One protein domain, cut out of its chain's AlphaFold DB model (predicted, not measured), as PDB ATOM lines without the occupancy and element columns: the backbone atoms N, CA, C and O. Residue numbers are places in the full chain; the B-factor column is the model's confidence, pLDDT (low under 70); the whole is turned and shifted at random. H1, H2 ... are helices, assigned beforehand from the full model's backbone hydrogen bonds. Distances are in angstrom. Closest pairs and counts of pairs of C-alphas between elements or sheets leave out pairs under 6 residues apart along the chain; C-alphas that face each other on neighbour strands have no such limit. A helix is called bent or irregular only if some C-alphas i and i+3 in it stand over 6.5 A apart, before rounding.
ATOM      1  N   PHE A  33     -32.474 -53.084  40.606       95.75
ATOM      2  CA  PHE A  33     -33.349 -52.421  41.581       95.75
ATOM      3  C   PHE A  33     -34.441 -51.532  40.968       95.75
ATOM      4  O   PHE A  33     -35.212 -50.912  41.700       95.75
ATOM      5  N   TRP A  34     -34.507 -51.410  39.639       95.44
ATOM      6  CA  TRP A  34     -35.442 -50.492  38.977       95.44
ATOM      7  C   TRP A  34     -36.901 -50.959  39.035       95.44
ATOM      8  O   TRP A  34     -37.784 -50.135  39.271       95.44
ATOM      9  N   TYR A  35     -37.159 -52.258  38.855       95.44
ATOM     10  CA  TYR A  35     -38.517 -52.768  38.596       95.44
ATOM     11  C   TYR A  35     -38.964 -53.938  39.477       95.44
ATOM     12  O   TYR A  35     -40.129 -54.323  39.406       95.44
ATOM     13  N   SER A  36     -38.068 -54.521  40.272       95.38
ATOM     14  CA  SER A  36     -38.357 -55.690  41.106       95.38
ATOM     15  C   SER A  36     -37.857 -55.492  42.533       95.38
ATOM     16  O   SER A  36     -36.982 -54.662  42.799       95.38
ATOM     17  N   ALA A  37     -38.390 -56.290  43.461       97.12
ATOM     18  CA  ALA A  37     -37.867 -56.423  44.817       97.12
ATOM     19  C   ALA A  37     -36.587 -57.282  44.843       97.12
ATOM     20  O   ALA A  37     -36.520 -58.321  45.500       97.12
ATOM     21  N   SER A  38     -35.573 -56.882  44.072       96.50
ATOM     22  CA  SER A  38     -34.301 -57.598  44.008       96.50
ATOM     23  C   SER A  38     -33.560 -57.584  45.351       96.50
ATOM     24  O   SER A  38     -33.841 -56.735  46.202       96.50
ATOM     25  N   PRO A  39     -32.567 -58.467  45.570       96.38
ATOM     26  CA  PRO A  39     -31.740 -58.415  46.775       96.38
ATOM     27  C   PRO A  39     -31.097 -57.040  47.002       96.38
ATOM     28  O   PRO A  39     -31.025 -56.570  48.139       96.38
ATOM     29  N   LEU A  40     -30.678 -56.368  45.924       95.62
ATOM     30  CA  LEU A  40     -30.082 -55.040  45.995       95.62
ATOM     31  C   LEU A  40     -31.127 -53.968  46.334       95.62
ATOM     32  O   LEU A  40     -30.876 -53.126  47.192       95.62
ATOM     33  N   PHE A  41     -32.328 -54.043  45.752       97.69
ATOM     34  CA  PHE A  41     -33.451 -53.201  46.167       97.69
ATOM     35  C   PHE A  41     -33.783 -53.412  47.649       97.69
ATOM     36  O   PHE A  41     -33.804 -52.452  48.413       97.69
ATOM     37  N   MET A  42     -33.971 -54.658  48.091       97.88
ATOM     38  CA  MET A  42     -34.344 -54.980  49.471       97.88
ATOM     39  C   MET A  42     -33.290 -54.533  50.483       97.88
ATOM     40  O   MET A  42     -33.647 -54.107  51.577       97.88
ATOM     41  N   LYS A  43     -32.001 -54.550  50.125       96.38
ATOM     42  CA  LYS A  43     -30.924 -54.032  50.981       96.38
ATOM     43  C   LYS A  43     -31.124 -52.558  51.357       96.38
ATOM     44  O   LYS A  43     -30.849 -52.195  52.496       96.38
ATOM     45  N   TYR A  44     -31.592 -51.723  50.428       96.56
ATOM     46  CA  TYR A  44     -31.714 -50.271  50.634       96.56
ATOM     47  C   TYR A  44     -33.151 -49.791  50.865       96.56
ATOM     48  O   TYR A  44     -33.361 -48.772  51.513       96.56
ATOM     49  N   MET A  45     -34.140 -50.521  50.352       97.94
ATOM     50  CA  MET A  45     -35.531 -50.075  50.256       97.94
ATOM     51  C   MET A  45     -36.494 -50.899  51.107       97.94
ATOM     52  O   MET A  45     -37.700 -50.699  50.995       97.94
ATOM     53  N   LYS A  46     -36.006 -51.791  51.987       98.25
ATOM     54  CA  LYS A  46     -36.870 -52.656  52.812       98.25
ATOM     55  C   LYS A  46     -37.948 -51.878  53.569       98.25
ATOM     56  O   LYS A  46     -39.100 -52.286  53.549       98.25
ATOM     57  N   TYR A  47     -37.581 -50.760  54.196       98.12
ATOM     58  CA  TYR A  47     -38.535 -49.909  54.913       98.12
ATOM     59  C   TYR A  47     -39.701 -49.481  54.009       98.12
ATOM     60  O   TYR A  47     -40.866 -49.651  54.363       98.12
ATOM     61  N   TYR A  48     -39.387 -48.983  52.811       98.19
ATOM     62  CA  TYR A  48     -40.394 -48.525  51.859       98.19
ATOM     63  C   TYR A  48     -41.186 -49.682  51.250       98.19
ATOM     64  O   TYR A  48     -42.388 -49.550  51.057       98.19
ATOM     65  N   TYR A  49     -40.552 -50.827  50.995       98.31
ATOM     66  CA  TYR A  49     -41.238 -52.037  50.544       98.31
ATOM     67  C   TYR A  49     -42.254 -52.534  51.580       98.31
ATOM     68  O   TYR A  49     -43.403 -52.804  51.239       98.31
ATOM     69  N   ASP A  50     -41.860 -52.620  52.851       98.50
ATOM     70  CA  ASP A  50     -42.738 -53.100  53.920       98.50
ATOM     71  C   ASP A  50     -43.928 -52.152  54.143       98.50
ATOM     72  O   ASP A  50     -45.026 -52.620  54.430       98.50
ATOM     73  N   LYS A  51     -43.716 -50.834  54.014       98.38
ATOM     74  CA  LYS A  51     -44.734 -49.805  54.282       98.38
ATOM     75  C   LYS A  51     -45.629 -49.491  53.077       98.38
ATOM     76  O   LYS A  51     -46.836 -49.362  53.232       98.38
ATOM     77  N   TYR A  52     -45.038 -49.335  51.893       98.12
ATOM     78  CA  TYR A  52     -45.713 -48.866  50.676       98.12
ATOM     79  C   TYR A  52     -45.916 -49.961  49.623       98.12
ATOM     80  O   TYR A  52     -46.559 -49.713  48.603       98.12
ATOM     81  N   HIS A  53     -45.371 -51.161  49.847       97.06
ATOM     82  CA  HIS A  53     -45.576 -52.357  49.018       97.06
ATOM     83  C   HIS A  53     -45.192 -52.204  47.539       97.06
ATOM     84  O   HIS A  53     -45.632 -52.986  46.694       97.06
ATOM     85  N   PHE A  54     -44.366 -51.209  47.200       97.44
ATOM     86  CA  PHE A  54     -43.850 -51.068  45.845       97.44
ATOM     87  C   PHE A  54     -42.578 -51.890  45.647       97.44
ATOM     88  O   PHE A  54     -41.720 -51.989  46.522       97.44
ATOM     89  N   GLU A  55     -42.442 -52.426  44.440       97.06
ATOM     90  CA  GLU A  55     -41.271 -53.173  43.996       97.06
ATOM     91  C   GLU A  55     -40.503 -52.378  42.952       97.06
ATOM     92  O   GLU A  55     -41.078 -51.931  41.954       97.06
ATOM     93  N   GLY A  56     -39.198 -52.241  43.173       96.94
ATOM     94  CA  GLY A  56     -38.331 -51.441  42.329       96.94
ATOM     95  C   GLY A  56     -38.493 -49.941  42.569       96.94
ATOM     96  O   GLY A  56     -39.591 -49.418  42.784       96.94
ATOM     97  N   ILE A  57     -37.379 -49.216  42.515       97.00
ATOM     98  CA  ILE A  57     -37.367 -47.777  42.811       97.00
ATOM     99  C   ILE A  57     -38.177 -46.966  41.795       97.00
ATOM    100  O   ILE A  57     -38.644 -45.881  42.126       97.00
ATOM    101  N   PHE A  58     -38.401 -47.486  40.581       95.88
ATOM    102  CA  PHE A  58     -39.185 -46.776  39.575       95.88
ATOM    103  C   PHE A  58     -40.623 -46.548  40.047       95.88
ATOM    104  O   PHE A  58     -41.144 -45.450  39.884       95.88
ATOM    105  N   LYS A  59     -41.242 -47.543  40.701       97.00
ATOM    106  CA  LYS A  59     -42.586 -47.392  41.281       97.00
ATOM    107  C   LYS A  59     -42.600 -46.404  42.448       97.00
ATOM    108  O   LYS A  59     -43.563 -45.654  42.565       97.00
ATOM    109  N   GLY A  60     -41.523 -46.346  43.234       96.94
ATOM    110  CA  GLY A  60     -41.382 -45.401  44.344       96.94
ATOM    111  C   GLY A  60     -41.494 -43.931  43.920       96.94
ATOM    112  O   GLY A  60     -42.059 -43.124  44.651       96.94
ATOM    113  N   TYR A  61     -41.069 -43.570  42.702       96.31
ATOM    114  CA  TYR A  61     -41.252 -42.207  42.177       96.31
ATOM    115  C   TYR A  61     -42.718 -41.825  41.907       96.31
ATOM    116  O   TYR A  61     -43.028 -40.636  41.842       96.31
ATOM    117  N   TYR A  62     -43.616 -42.808  41.785       96.69
ATOM    118  CA  TYR A  62     -45.058 -42.609  41.596       96.69
ATOM    119  C   TYR A  62     -45.867 -42.870  42.876       96.69
ATOM    120  O   TYR A  62     -47.094 -42.760  42.862       96.69
ATOM    121  N   THR A  63     -45.207 -43.221  43.980       96.88
ATOM    122  CA  THR A  63     -45.862 -43.491  45.261       96.88
ATOM    123  C   THR A  63     -46.300 -42.193  45.938       96.88
ATOM    124  O   THR A  63     -45.563 -41.208  45.994       96.88
ATOM    125  N   GLN A  64     -47.517 -42.203  46.485       97.06
ATOM    126  CA  GLN A  64     -47.986 -41.167  47.400       97.06
ATOM    127  C   GLN A  64     -47.440 -41.469  48.796       97.06
ATOM    128  O   GLN A  64     -47.947 -42.349  49.485       97.06
ATOM    129  N   PHE A  65     -46.365 -40.780  49.176       98.19
ATOM    130  CA  PHE A  65     -45.788 -40.881  50.516       98.19
ATOM    131  C   PHE A  65     -46.648 -40.130  51.536       98.19
ATOM    132  O   PHE A  65     -47.237 -39.099  51.206       98.19
ATOM    133  N   ASP A  66     -46.657 -40.609  52.782       98.12
ATOM    134  CA  ASP A  66     -47.415 -39.997  53.884       98.12
ATOM    135  C   ASP A  66     -46.939 -38.571  54.207       98.12
ATOM    136  O   ASP A  66     -47.695 -37.759  54.744       98.12
ATOM    137  N   SER A  67     -45.678 -38.258  53.891       98.31
ATOM    138  CA  SER A  67     -45.074 -36.952  54.135       98.31
ATOM    139  C   SER A  67     -44.014 -36.582  53.095       98.31
ATOM    140  O   SER A  67     -43.499 -37.423  52.345       98.31
ATOM    141  N   LEU A  68     -43.661 -35.294  53.056       98.31
ATOM    142  CA  LEU A  68     -42.572 -34.804  52.209       98.31
ATOM    143  C   LEU A  68     -41.212 -35.299  52.707       98.31
ATOM    144  O   LEU A  68     -40.336 -35.573  51.892       98.31
ATOM    145  N   GLU A  69     -41.041 -35.443  54.017       98.38
ATOM    146  CA  GLU A  69     -39.822 -35.945  54.645       98.38
ATOM    147  C   GLU A  69     -39.530 -37.381  54.203       98.38
ATOM    148  O   GLU A  69     -38.400 -37.684  53.821       98.38
ATOM    149  N   GLU A  70     -40.545 -38.251  54.177       98.00
ATOM    150  CA  GLU A  70     -40.377 -39.627  53.696       98.00
ATOM    151  C   GLU A  70     -40.095 -39.679  52.194       98.00
ATOM    152  O   GLU A  70     -39.234 -40.446  51.759       98.00
ATOM    153  N   LYS A  71     -40.745 -38.823  51.397       98.31
ATOM    154  CA  LYS A  71     -40.440 -38.704  49.965       98.31
ATOM    155  C   LYS A  71     -38.986 -38.281  49.729       98.31
ATOM    156  O   LYS A  71     -38.308 -38.865  48.882       98.31
ATOM    157  N   TRP A  72     -38.500 -37.278  50.459       98.50
ATOM    158  CA  TRP A  72     -37.116 -36.812  50.346       98.50
ATOM    159  C   TRP A  72     -36.121 -37.874  50.802       98.50
ATOM    160  O   TRP A  72     -35.123 -38.108  50.119       98.50
ATOM    161  N   ALA A  73     -36.405 -38.565  51.908       98.19
ATOM    162  CA  ALA A  73     -35.584 -39.676  52.362       98.19
ATOM    163  C   ALA A  73     -35.510 -40.778  51.290       98.19
ATOM    164  O   ALA A  73     -34.408 -41.209  50.948       98.19
ATOM    165  N   PHE A  74     -36.640 -41.170  50.688       98.38
ATOM    166  CA  PHE A  74     -36.676 -42.141  49.589       98.38
ATOM    167  C   PHE A  74     -35.763 -41.717  48.434       98.38
ATOM    168  O   PHE A  74     -34.949 -42.516  47.971       98.38
ATOM    169  N   GLN A  75     -35.848 -40.454  48.004       98.00
ATOM    170  CA  GLN A  75     -35.019 -39.931  46.917       98.00
ATOM    171  C   GLN A  75     -33.524 -39.983  47.245       98.00
ATOM    172  O   GLN A  75     -32.734 -40.356  46.383       98.00
ATOM    173  N   LEU A  76     -33.117 -39.683  48.481       97.62
ATOM    174  CA  LEU A  76     -31.714 -39.785  48.898       97.62
ATOM    175  C   LEU A  76     -31.205 -41.233  48.867       97.62
ATOM    176  O   LEU A  76     -30.118 -41.489  48.344       97.62
ATOM    177  N   TYR A  77     -31.995 -42.191  49.366       97.25
ATOM    178  CA  TYR A  77     -31.649 -43.614  49.264       97.25
ATOM    179  C   TYR A  77     -31.577 -44.072  47.805       97.25
ATOM    180  O   TYR A  77     -30.659 -44.808  47.439       97.25
ATOM    181  N   ALA A  78     -32.510 -43.620  46.962       97.31
ATOM    182  CA  ALA A  78     -32.538 -43.958  45.546       97.31
ATOM    183  C   ALA A  78     -31.315 -43.382  44.824       97.31
ATOM    184  O   ALA A  78     -30.651 -44.113  44.101       97.31
ATOM    185  N   TYR A  79     -30.949 -42.123  45.072       96.88
ATOM    186  CA  TYR A  79     -29.752 -41.520  44.483       96.88
ATOM    187  C   TYR A  79     -28.468 -42.214  44.915       96.88
ATOM    188  O   TYR A  79     -27.599 -42.450  44.076       96.88
ATOM    189  N   ASN A  80     -28.357 -42.597  46.189       95.12
ATOM    190  CA  ASN A  80     -27.219 -43.388  46.642       95.12
ATOM    191  C   ASN A  80     -27.134 -44.722  45.884       95.12
ATOM    192  O   ASN A  80     -26.062 -45.110  45.431       95.12
ATOM    193  N   LEU A  81     -28.268 -45.400  45.696       94.62
ATOM    194  CA  LEU A  81     -28.320 -46.655  44.952       94.62
ATOM    195  C   LEU A  81     -27.990 -46.481  43.462       94.62
ATOM    196  O   LEU A  81     -27.311 -47.320  42.884       94.62
ATOM    197  N   ILE A  82     -28.453 -45.392  42.851       96.06
ATOM    198  CA  ILE A  82     -28.265 -45.102  41.426       96.06
ATOM    199  C   ILE A  82     -26.807 -44.735  41.123       96.06
ATOM    200  O   ILE A  82     -26.242 -45.260  40.168       96.06
ATOM    201  N   PHE A  83     -26.197 -43.851  41.918       95.56
ATOM    202  CA  PHE A  83     -24.911 -43.239  41.570       95.56
ATOM    203  C   PHE A  83     -23.707 -43.783  42.349       95.56
ATOM    204  O   PHE A  83     -22.583 -43.707  41.849       95.56
ATOM    205  N   ASN A  84     -23.913 -44.351  43.545       94.50
ATOM    206  CA  ASN A  84     -22.808 -44.806  44.399       94.50
ATOM    207  C   ASN A  84     -22.657 -46.329  44.447       94.50
ATOM    208  O   ASN A  84     -21.546 -46.812  44.672       94.50
ATOM    209  N   GLU A  85     -23.727 -47.100  44.235       95.06
ATOM    210  CA  GLU A  85     -23.599 -48.555  44.153       95.06
ATOM    211  C   GLU A  85     -22.934 -48.949  42.818       95.06
ATOM    212  O   GLU A  85     -23.378 -48.527  41.747       95.06
ATOM    213  N   PRO A  86     -21.842 -49.733  42.837       94.69
ATOM    214  CA  PRO A  86     -21.197 -50.173  41.610       94.69
ATOM    215  C   PRO A  86     -22.039 -51.238  40.886       94.69
ATOM    216  O   PRO A  86     -22.794 -51.975  41.521       94.69
ATOM    217  N   PRO A  87     -21.869 -51.404  39.563       95.75
ATOM    218  CA  PRO A  87     -22.413 -52.567  38.872       95.75
ATOM    219  C   PRO A  87     -21.823 -53.857  39.454       95.75
ATOM    220  O   PRO A  87     -20.626 -53.960  39.717       95.75
TER     221      PRO A  87
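AT A GLANCE: This is residues 33 to 87 of the 127 residues of the protein "Sir2 silent information regulator family NAD-dependent deacetylase" of Lactobacillus kefiranofaciens subsp. kefirgranum DSM 10550 = JCM 8572 (UniProt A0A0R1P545). Two helices, H1 and H3, lie side by side and run opposite ways, and the one-turn helix H2 sits near both; H3, the longest helix, runs along the long axis of this small, elongated body for 22.3 A of its 32 A span. The printed part has 55 residues with three named helices, H1, H2, H3 in chain order, and no named strand: all helix. It is compact, with a radius of gyration of the C-alphas of 10.2 A, spanning 32 by 18 by 16 A.

IN THESE COORDINATES: Find C-alpha 39 at (-31.740, -58.415, 46.775); from there H1, residues 39 to 52, runs 17.4 A. It is irregular: C-alphas 44 and 47 are 8.1 A apart. Next come H2, residues 57 to 60, and H3, residues 68 to 83, which runs 22.3 A to C-alpha 83 at (-24.911, -43.239, 41.570).

HOW THE PARTS SIT: Look at Tyr 44 and Tyr 77: their C-alphas, 6.8 A apart, are the closest where H1, with residues 44 to 48 alone, touches residues 74 to 81 of H3. The tilt is shallow, 12 degrees, opposite ways. H2 is close to but not clearly touching H1 (closest C-alphas Phe 41 and Ile 57, 7.5 A) and H3 (Ile 57 and Ala 78, 6.7 A). Every O i to N i+4 pair is within hydrogen-bond range in H3, 7 of 10 in H1; H2 is too short for one.

THE WHOLE: The C-alphas farthest apart, Asp 66 and Pro 87, are 31.8 A apart. The printed part has no cut, no link is long, and no printed residue is under pLDDT 70.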